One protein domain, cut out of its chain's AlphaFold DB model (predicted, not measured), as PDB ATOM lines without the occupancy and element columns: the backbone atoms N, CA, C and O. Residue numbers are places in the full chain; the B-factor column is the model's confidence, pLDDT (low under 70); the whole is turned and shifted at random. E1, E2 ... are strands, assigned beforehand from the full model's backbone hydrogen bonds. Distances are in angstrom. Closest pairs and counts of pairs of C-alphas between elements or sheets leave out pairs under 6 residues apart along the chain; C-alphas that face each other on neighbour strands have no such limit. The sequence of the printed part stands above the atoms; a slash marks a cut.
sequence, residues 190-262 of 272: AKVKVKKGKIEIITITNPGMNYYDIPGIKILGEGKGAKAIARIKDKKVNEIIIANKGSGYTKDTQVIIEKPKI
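Overview. This is residues 190 to 262 of the 272 residues of an uncharacterized protein of viral metagenome (UniProt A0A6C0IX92). Six strands ring a narrow, elongated barrel, only loosely closed. Three antiparallel pairs make its wall: E1 with E2, E3 with E6, and E4 with E5, which bends by 57 degrees at residue 243. The 73 printed residues include six named strands, E1 to E6, and no named helix; the class is all strand. The whole is compact, with a radius of gyration of the C-alphas of 12.1 A and spans of 36 by 18 by 17 A.

Arrangement. E1, residues 190 to 195, and E2, residues 198 to 206, form an antiparallel hairpin, with N 191 and O 203 2.8 A apart. E3, residues 217 to 220, and E6, residues 254 to 257, are antiparallel neighbours, with N 218 and O 256 2.8 A apart. E4, residues 224 to 233, and E5, residues 236 to 247, form a hairpin at 164 degrees, with N 229 and O 241 2.8 A apart. The closest C-alphas of E2 and E5 are those of Ile 199 and Lys 245, at 4.7 A.

Along the chain. E1 begins at C-alpha 190 (285.185, 167.516, 249.922) and E6 ends at C-alpha 257 (284.261, 160.567, 246.846). E4 and E5 each measure 29.0 A.

Size, cuts and confidence. The C-alphas farthest apart, of Lys 196 and Ile 262, are 38.2 A apart. The printed part has no cut, and no printed residue is under 70 in pLDDT.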
ATOM      1  N   ALA A 190     286.222 166.646 249.393       98.00
ATOM      2  CA  ALA A 190     285.185 167.516 249.922       98.00
ATOM      3  C   ALA A 190     285.240 167.564 251.452       98.00
ATOM      4  O   ALA A 190     285.784 166.669 252.098       98.00
ATOM      5  N   LYS A 191     284.675 168.625 252.020       97.00
ATOM      6  CA  LYS A 191     284.410 168.791 253.449       97.00
ATOM      7  C   LYS A 191     282.908 168.863 253.670       97.00
ATOM      8  O   LYS A 191     282.173 169.325 252.802       97.00
ATOM      9  N   VAL A 192     282.459 168.429 254.839       97.62
ATOM     10  CA  VAL A 192     281.048 168.450 255.218       97.62
ATOM     11  C   VAL A 192     280.831 169.389 256.393       97.62
ATOM     12  O   VAL A 192     281.654 169.465 257.303       97.62
ATOM     13  N   LYS A 193     279.716 170.114 256.363       97.19
ATOM     14  CA  LYS A 193     279.226 170.919 257.475       97.19
ATOM     15  C   LYS A 193     277.961 170.276 258.023       97.19
ATOM     16  O   LYS A 193     276.996 170.056 257.287       97.19
ATOM     17  N   VAL A 194     277.979 169.988 259.316       97.44
ATOM     18  CA  VAL A 194     276.878 169.348 260.038       97.44
ATOM     19  C   VAL A 194     276.246 170.355 260.994       97.44
ATOM     20  O   VAL A 194     276.952 171.094 261.682       97.44
ATOM     21  N   LYS A 195     274.912 170.388 261.047       97.00
ATOM     22  CA  LYS A 195     274.134 171.277 261.918       97.00
ATOM     23  C   LYS A 195     272.933 170.537 262.485       97.00
ATOM     24  O   LYS A 195     272.183 169.910 261.740       97.00
ATOM     25  N   LYS A 196     272.745 170.617 263.809       95.62
ATOM     26  CA  LYS A 196     271.648 169.944 264.535       95.62
ATOM     27  C   LYS A 196     271.528 168.447 264.176       95.62
ATOM     28  O   LYS A 196     270.437 167.954 263.907       95.62
ATOM     29  N   GLY A 197     272.660 167.744 264.087       96.12
ATOM     30  CA  GLY A 197     272.693 166.310 263.770       96.12
ATOM     31  C   GLY A 197     272.452 165.946 262.298       96.12
ATOM     32  O   GLY A 197     272.310 164.766 261.987       96.12
ATOM     33  N   LYS A 198     272.366 166.923 261.386       97.62
ATOM     34  CA  LYS A 198     272.070 166.706 259.961       97.62
ATOM     35  C   LYS A 198     273.148 167.308 259.071       97.62
ATOM     36  O   LYS A 198     273.751 168.324 259.419       97.62
ATOM     37  N   ILE A 199     273.351 166.721 257.896       97.75
ATOM     38  CA  ILE A 199     274.275 167.263 256.895       97.75
ATOM     39  C   ILE A 199     273.649 168.500 256.254       97.75
ATOM     40  O   ILE A 199     272.594 168.425 255.625       97.75
ATOM     41  N   GLU A 200     274.287 169.651 256.445       96.69
ATOM     42  CA  GLU A 200     273.808 170.937 255.941       96.69
ATOM     43  C   GLU A 200     274.386 171.220 254.555       96.69
ATOM     44  O   GLU A 200     273.635 171.532 253.634       96.69
ATOM     45  N   ILE A 201     275.712 171.091 254.408       96.00
ATOM     46  CA  ILE A 201     276.458 171.440 253.192       96.00
ATOM     47  C   ILE A 201     277.595 170.436 252.983       96.00
ATOM     48  O   ILE A 201     278.253 170.027 253.941       96.00
ATOM     49  N   ILE A 202     277.861 170.083 251.724       98.12
ATOM     50  CA  ILE A 202     279.091 169.405 251.307       98.12
ATOM     51  C   ILE A 202     279.824 170.338 250.341       98.12
ATOM     52  O   ILE A 202     279.322 170.648 249.265       98.12
ATOM     53  N   THR A 203     281.010 170.795 250.730       97.75
ATOM     54  CA  THR A 203     281.834 171.725 249.954       97.75
ATOM     55  C   THR A 203     282.990 170.975 249.316       97.75
ATOM     56  O   THR A 203     283.812 170.377 250.010       97.75
ATOM     57  N   ILE A 204     283.084 171.030 247.992       98.25
ATOM     58  CA  ILE A 204     284.208 170.462 247.249       98.25
ATOM     59  C   ILE A 204     285.450 171.319 247.519       98.25
ATOM     60  O   ILE A 204     285.446 172.522 247.287       98.25
ATOM     61  N   THR A 205     286.516 170.697 248.019       98.00
ATOM     62  CA  THR A 205     287.813 171.349 248.270       98.00
ATOM     63  C   THR A 205     288.832 171.044 247.182       98.00
ATOM     64  O   THR A 205     289.763 171.813 246.970       98.00
ATOM     65  N   ASN A 206     288.659 169.928 246.473       97.94
ATOM     66  CA  ASN A 206     289.382 169.624 245.251       97.94
ATOM     67  C   ASN A 206     288.404 168.967 244.267       97.94
ATOM     68  O   ASN A 206     287.877 167.896 244.576       97.94
ATOM     69  N   PRO A 207     288.154 169.556 243.090       97.19
ATOM     70  CA  PRO A 207     287.213 169.002 242.115       97.19
ATOM     71  C   PRO A 207     287.736 167.724 241.431       97.19
ATOM     72  O   PRO A 207     286.976 166.987 240.805       97.19
ATOM     73  N   GLY A 208     289.025 167.413 241.589       96.94
ATOM     74  CA  GLY A 208     289.677 166.267 240.974       96.94
ATOM     75  C   GLY A 208     289.873 166.434 239.467       96.94
ATOM     76  O   GLY A 208     289.828 167.546 238.940       96.94
ATOM     77  N   MET A 209     290.144 165.327 238.776       94.31
ATOM     78  CA  MET A 209     290.396 165.295 237.334       94.31
ATOM     79  C   MET A 209     290.110 163.907 236.758       94.31
ATOM     80  O   MET A 209     290.386 162.900 237.415       94.31
ATOM     81  N   ASN A 210     289.642 163.881 235.507       93.19
ATOM     82  CA  ASN A 210     289.327 162.681 234.726       93.19
ATOM     83  C   ASN A 210     288.153 161.859 235.277       93.19
ATOM     84  O   ASN A 210     288.130 160.639 235.156       93.19
ATOM     85  N   TYR A 211     287.153 162.536 235.844       94.25
ATOM     86  CA  TYR A 211     285.850 161.956 236.163       94.25
ATOM     87  C   TYR A 211     284.979 161.907 234.903       94.25
ATOM     88  O   TYR A 211     284.461 162.937 234.483       94.25
ATOM     89  N   TYR A 212     284.840 160.727 234.300       92.12
ATOM     90  CA  TYR A 212     283.950 160.496 233.150       92.12
ATOM     91  C   TYR A 212     282.597 159.925 233.566       92.12
ATOM     92  O   TYR A 212     281.574 160.309 233.008       92.12
ATOM     93  N   ASP A 213     282.602 159.089 234.601       93.25
ATOM     94  CA  ASP A 213     281.401 158.548 235.226       93.25
ATOM     95  C   ASP A 213     281.174 159.188 236.590       93.25
ATOM     96  O   ASP A 213     282.133 159.479 237.318       93.25
ATOM     97  N   ILE A 214     279.900 159.361 236.957       96.12
ATOM     98  CA  ILE A 214     279.498 159.901 238.260       96.12
ATOM     99  C   ILE A 214     280.102 159.024 239.366       96.12
ATOM    100  O   ILE A 214     279.802 157.827 239.425       96.12
ATOM    101  N   PRO A 215     280.950 159.579 240.252       97.19
ATOM    102  CA  PRO A 215     281.537 158.792 241.320       97.19
ATOM    103  C   PRO A 215     280.513 158.494 242.410       97.19
ATOM    104  O   PRO A 215     279.652 159.323 242.721       97.19
ATOM    105  N   GLY A 216     280.663 157.340 243.061       97.12
ATOM    106  CA  GLY A 216     279.967 157.080 244.312       97.12
ATOM    107  C   GLY A 216     280.408 158.067 245.396       97.12
ATOM    108  O   GLY A 216     281.581 158.443 245.485       97.12
ATOM    109  N   ILE A 217     279.460 158.475 246.240       98.00
ATOM    110  CA  ILE A 217     279.732 159.251 247.450       98.00
ATOM    111  C   ILE A 217     279.417 158.374 248.656       98.00
ATOM    112  O   ILE A 217     278.299 157.881 248.802       98.00
ATOM    113  N   LYS A 218     280.397 158.216 249.543       97.25
ATOM    114  CA  LYS A 218     280.239 157.556 250.840       97.25
ATOM    115  C   LYS A 218     280.353 158.598 251.939       97.25
ATOM    116  O   LYS A 218     281.306 159.372 251.973       97.25
ATOM    117  N   ILE A 219     279.375 158.608 252.831       97.44
ATOM    118  CA  ILE A 219     279.338 159.495 253.989       97.44
ATOM    119  C   ILE A 219     279.569 158.615 255.211       97.44
ATOM    120  O   ILE A 219     278.780 157.709 255.469       97.44
ATOM    121  N   LEU A 220     280.665 158.858 255.923       97.00
ATOM    122  CA  LEU A 220     281.076 158.093 257.094       97.00
ATOM    123  C   LEU A 220     280.905 158.946 258.350       97.00
ATOM    124  O   LEU A 220     281.307 160.106 258.362       97.00
ATOM    125  N   GLY A 221     280.315 158.374 259.391       95.38
ATOM    126  CA  GLY A 221     280.077 159.023 260.677       95.38
ATOM    127  C   GLY A 221     279.063 158.231 261.503       95.38
ATOM    128  O   GLY A 221     278.562 157.206 261.046       95.38
ATOM    129  N   GLU A 222     278.745 158.724 262.697       95.12
ATOM    130  CA  GLU A 222     277.795 158.080 263.626       95.12
ATOM    131  C   GLU A 222     276.331 158.165 263.157       95.12
ATOM    132  O   GLU A 222     275.478 157.377 263.571       95.12
ATOM    133  N   GLY A 223     276.034 159.116 262.268       95.81
ATOM    134  CA  GLY A 223     274.697 159.332 261.733       95.81
ATOM    135  C   GLY A 223     274.260 158.291 260.702       95.81
ATOM    136  O   GLY A 223     275.056 157.540 260.138       95.81
ATOM    137  N   LYS A 224     272.958 158.277 260.406       97.56
ATOM    138  CA  LYS A 224     272.333 157.339 259.465       97.56
ATOM    139  C   LYS A 224     271.485 158.059 258.419       97.56
ATOM    140  O   LYS A 224     270.977 159.161 258.635       97.56
ATOM    141  N   GLY A 225     271.314 157.402 257.273       96.94
ATOM    142  CA  GLY A 225     270.350 157.790 256.240       96.94
ATOM    143  C   GLY A 225     270.765 158.945 255.325       96.94
ATOM    144  O   GLY A 225     269.969 159.324 254.466       96.94
ATOM    145  N   ALA A 226     271.974 159.504 255.451       98.00
ATOM    146  CA  ALA A 226     272.414 160.528 254.510       98.00
ATOM    147  C   ALA A 226     272.679 159.950 253.113       98.00
ATOM    148  O   ALA A 226     273.252 158.871 252.958       98.00
ATOM    149  N   LYS A 227     272.283 160.703 252.086       97.81
ATOM    150  CA  LYS A 227     272.526 160.391 250.676       97.81
ATOM    151  C   LYS A 227     272.958 161.656 249.954       97.81
ATOM    152  O   LYS A 227     272.323 162.700 250.098       97.81
ATOM    153  N   ALA A 228     274.002 161.545 249.145       98.00
ATOM    154  CA  ALA A 228     274.476 162.622 248.294       98.00
ATOM    155  C   ALA A 228     274.828 162.086 246.903       98.00
ATOM    156  O   ALA A 228     275.200 160.923 246.758       98.00
ATOM    157  N   ILE A 229     274.695 162.939 245.893       97.69
ATOM    158  CA  ILE A 229     274.927 162.617 244.484       97.69
ATOM    159  C   ILE A 229     275.897 163.652 243.916       97.69
ATOM    160  O   ILE A 229     275.685 164.853 244.079       97.69
ATOM    161  N   ALA A 230     276.963 163.197 243.259       98.06
ATOM    162  CA  ALA A 230     277.901 164.074 242.564       98.06
ATOM    163  C   ALA A 230     277.362 164.460 241.180       98.06
ATOM    164  O   ALA A 230     276.692 163.668 240.517       98.06
ATOM    165  N   ARG A 231     277.734 165.645 240.701       97.50
ATOM    166  CA  ARG A 231     277.614 166.032 239.294       97.50
ATOM    167  C   ARG A 231     278.976 166.366 238.719       97.50
ATOM    168  O   ARG A 231     279.823 166.966 239.387       97.50
ATOM    169  N   ILE A 232     279.157 165.986 237.463       97.38
ATOM    170  CA  ILE A 232     280.397 166.181 236.724       97.38
ATOM    171  C   ILE A 232     280.206 167.292 235.703       97.38
ATOM    172  O   ILE A 232     279.194 167.337 235.008       97.38
ATOM    173  N   LYS A 233     281.209 168.160 235.597       96.94
ATOM    174  CA  LYS A 233     281.359 169.127 234.513       96.94
ATOM    175  C   LYS A 233     282.835 169.195 234.139       96.94
ATOM    176  O   LYS A 233     283.688 169.133 235.022       96.94
ATOM    177  N   ASP A 234     283.139 169.249 232.846       94.75
ATOM    178  CA  ASP A 234     284.513 169.363 232.335       94.75
ATOM    179  C   ASP A 234     285.475 168.306 232.917       94.75
ATOM    180  O   ASP A 234     286.614 168.595 233.282       94.75
ATOM    181  N   LYS A 235     284.991 167.057 233.036       94.75
ATOM    182  CA  LYS A 235     285.713 165.898 233.606       94.75
ATOM    183  C   LYS A 235     286.133 166.063 235.076       94.75
ATOM    184  O   LYS A 235     287.082 165.419 235.539       94.75
ATOM    185  N   LYS A 236     285.442 166.921 235.824       97.31
ATOM    186  CA  LYS A 236     285.679 167.190 237.246       97.31
ATOM    187  C   LYS A 236     284.384 167.101 238.043       97.31
ATOM    188  O   LYS A 236     283.306 167.339 237.505       97.31
ATOM    189  N   VAL A 237     284.487 166.800 239.336       98.12
ATOM    190  CA  VAL A 237     283.345 166.902 240.253       98.12
ATOM    191  C   VAL A 237     283.067 168.385 240.481       98.12
ATOM    192  O   VAL A 237     283.890 169.091 241.059       98.12
ATOM    193  N   ASN A 238     281.925 168.851 239.985       97.56
ATOM    194  CA  ASN A 238     281.544 170.263 239.999       97.56
ATOM    195  C   ASN A 238     280.572 170.590 241.134       97.56
ATOM    196  O   ASN A 238     280.612 171.681 241.692       97.56
ATOM    197  N   GLU A 239     279.697 169.650 241.478       97.62
ATOM    198  CA  GLU A 239     278.659 169.856 242.484       97.62
ATOM    199  C   GLU A 239     278.386 168.553 243.241       97.62
ATOM    200  O   GLU A 239     278.528 167.459 242.689       97.62
ATOM    201  N   ILE A 240     277.989 168.671 244.510       98.25
ATOM    202  CA  ILE A 240     277.475 167.563 245.316       98.25
ATOM    203  C   ILE A 240     276.109 167.964 245.866       98.25
ATOM    204  O   ILE A 240     275.998 168.880 246.678       98.25
ATOM    205  N   ILE A 241     275.075 167.245 245.444       97.88
ATOM    206  CA  ILE A 241     273.689 167.467 245.853       97.88
ATOM    207  C   ILE A 241     273.364 166.532 247.007       97.88
ATOM    208  O   ILE A 241     273.528 165.317 246.900       97.88
ATOM    209  N   ILE A 242     272.864 167.086 248.108       98.00
ATOM    210  CA  ILE A 242     272.412 166.306 249.261       98.00
ATOM    211  C   ILE A 242     270.963 165.877 249.010       98.00
ATOM    212  O   ILE A 242     270.042 166.678 249.140       98.00
ATOM    213  N   ALA A 243     270.765 164.608 248.658       97.62
ATOM    214  CA  ALA A 243     269.444 164.025 248.431       97.62
ATOM    215  C   ALA A 243     268.724 163.685 249.748       97.62
ATOM    216  O   ALA A 243     267.507 163.797 249.844       97.62
ATOM    217  N   ASN A 244     269.472 163.285 250.779       97.94
ATOM    218  CA  ASN A 244     268.962 163.115 252.136       97.94
ATOM    219  C   ASN A 244     270.018 163.603 253.133       97.94
ATOM    220  O   ASN A 244     271.175 163.188 253.071       97.94
ATOM    221  N   LYS A 245     269.616 164.478 254.055       97.50
ATOM    222  CA  LYS A 245     270.503 165.055 255.075       97.50
ATOM    223  C   LYS A 245     270.824 164.084 256.220       97.50
ATOM    224  O   LYS A 245     271.772 164.330 256.965       97.50
ATOM    225  N   GLY A 246     270.037 163.014 256.354       97.62
ATOM    226  CA  GLY A 246     270.133 162.020 257.419       97.62
ATOM    227  C   GLY A 246     269.905 162.595 258.820       97.62
ATOM    228  O   GLY A 246     269.332 163.679 258.979       97.62
ATOM    229  N   SER A 247     270.340 161.856 259.839       97.75
ATOM    230  CA  SER A 247     270.216 162.223 261.256       97.75
ATOM    231  C   SER A 247     271.326 161.610 262.110       97.75
ATOM    232  O   SER A 247     271.811 160.524 261.795       97.75
ATOM    233  N   GLY A 248     271.680 162.270 263.216       96.88
ATOM    234  CA  GLY A 248     272.685 161.798 264.176       96.88
ATOM    235  C   GLY A 248     274.139 162.027 263.754       96.88
ATOM    236  O   GLY A 248     275.036 161.450 264.347       96.88
ATOM    237  N   TYR A 249     274.396 162.838 262.724       97.62
ATOM    238  CA  TYR A 249     275.763 163.146 262.297       97.62
ATOM    239  C   TYR A 249     276.446 164.137 263.248       97.62
ATOM    240  O   TYR A 249     275.810 165.057 263.766       97.62
ATOM    241  N   THR A 250     277.759 163.992 263.414       95.81
ATOM    242  CA  THR A 250     278.605 164.837 264.272       95.81
ATOM    243  C   THR A 250     279.678 165.563 263.454       95.81
ATOM    244  O   THR A 250     279.738 165.437 262.227       95.81
ATOM    245  N   LYS A 251     280.524 166.369 264.112       91.88
ATOM    246  CA  LYS A 251     281.592 167.136 263.443       91.88
ATOM    247  C   LYS A 251     282.659 166.246 262.791       91.88
ATOM    248  O   LYS A 251     283.259 166.685 261.816       91.88
ATOM    249  N   ASP A 252     282.816 165.004 263.250       93.88
ATOM    250  CA  ASP A 252     283.807 164.046 262.735       93.88
ATOM    251  C   ASP A 252     283.338 163.288 261.482       93.88
ATOM    252  O   ASP A 252     283.998 162.366 261.000       93.88
ATOM    253  N   THR A 253     282.196 163.689 260.913       97.12
ATOM    254  CA  THR A 253     281.671 163.114 259.670       97.12
ATOM    255  C   THR A 253     282.634 163.368 258.506       97.12
ATOM    256  O   THR A 253     283.088 164.490 258.280       97.12
ATOM    257  N   GLN A 254     282.897 162.338 257.702       96.88
ATOM    258  CA  GLN A 254     283.753 162.404 256.520       96.88
ATOM    259  C   GLN A 254     282.972 162.082 255.247       96.88
ATOM    260  O   GLN A 254     282.084 161.230 255.233       96.88
ATOM    261  N   VAL A 255     283.339 162.740 254.149       97.94
ATOM    262  CA  VAL A 255     282.781 162.469 252.819       97.94
ATOM    263  C   VAL A 255     283.888 161.927 251.929       97.94
ATOM    264  O   VAL A 255     284.849 162.625 251.606       97.94
ATOM    265  N   ILE A 256     283.742 160.673 251.518       97.69
ATOM    266  CA  ILE A 256     284.637 160.006 250.581       97.69
ATOM    267  C   ILE A 256     283.971 159.991 249.214       97.69
ATOM    268  O   ILE A 256     282.937 159.359 249.011       97.69
ATOM    269  N   ILE A 257     284.611 160.653 248.260       98.19
ATOM    270  CA  ILE A 257     284.261 160.567 246.846       98.19
ATOM    271  C   ILE A 257     285.098 159.440 246.247       98.19
ATOM    272  O   ILE A 257     286.309 159.371 246.484       98.19
ATOM    273  N   GLU A 258     284.473 158.523 245.516       96.50
ATOM    274  CA  GLU A 258     285.187 157.428 244.863       96.50
ATOM    275  C   GLU A 258     286.220 157.944 243.849       96.50
ATOM    276  O   GLU A 258     286.148 159.072 243.343       96.50
ATOM    277  N   LYS A 259     287.242 157.121 243.583       93.38
ATOM    278  CA  LYS A 259     288.224 157.442 242.542       93.38
ATOM    279  C   LYS A 259     287.529 157.488 241.170       93.38
ATOM    280  O   LYS A 259     286.549 156.765 240.982       93.38
ATOM    281  N   PRO A 260     288.033 158.281 240.212       92.88
ATOM    282  CA  PRO A 260     287.525 158.228 238.851       92.88
ATOM    283  C   PRO A 260     287.636 156.809 238.287       92.88
ATOM    284  O   PRO A 260     288.681 156.164 238.420       92.88
ATOM    285  N   LYS A 261     286.563 156.331 237.660       90.81
ATOM    286  CA  LYS A 261     286.605 155.131 236.825       90.81
ATOM    287  C   LYS A 261     287.088 155.565 235.450       90.81
ATOM    288  O   LYS A 261     286.487 156.438 234.829       90.81
ATOM    289  N   ILE A 262     288.221 155.020 235.028       89.56
ATOM    290  CA  ILE A 262     288.804 155.311 233.724       89.56
ATOM    291  C   ILE A 262     289.233 154.010 233.065       89.56
ATOM    292  O   ILE A 262     289.788 153.126 233.713       89.56
TER     293      ILE A 262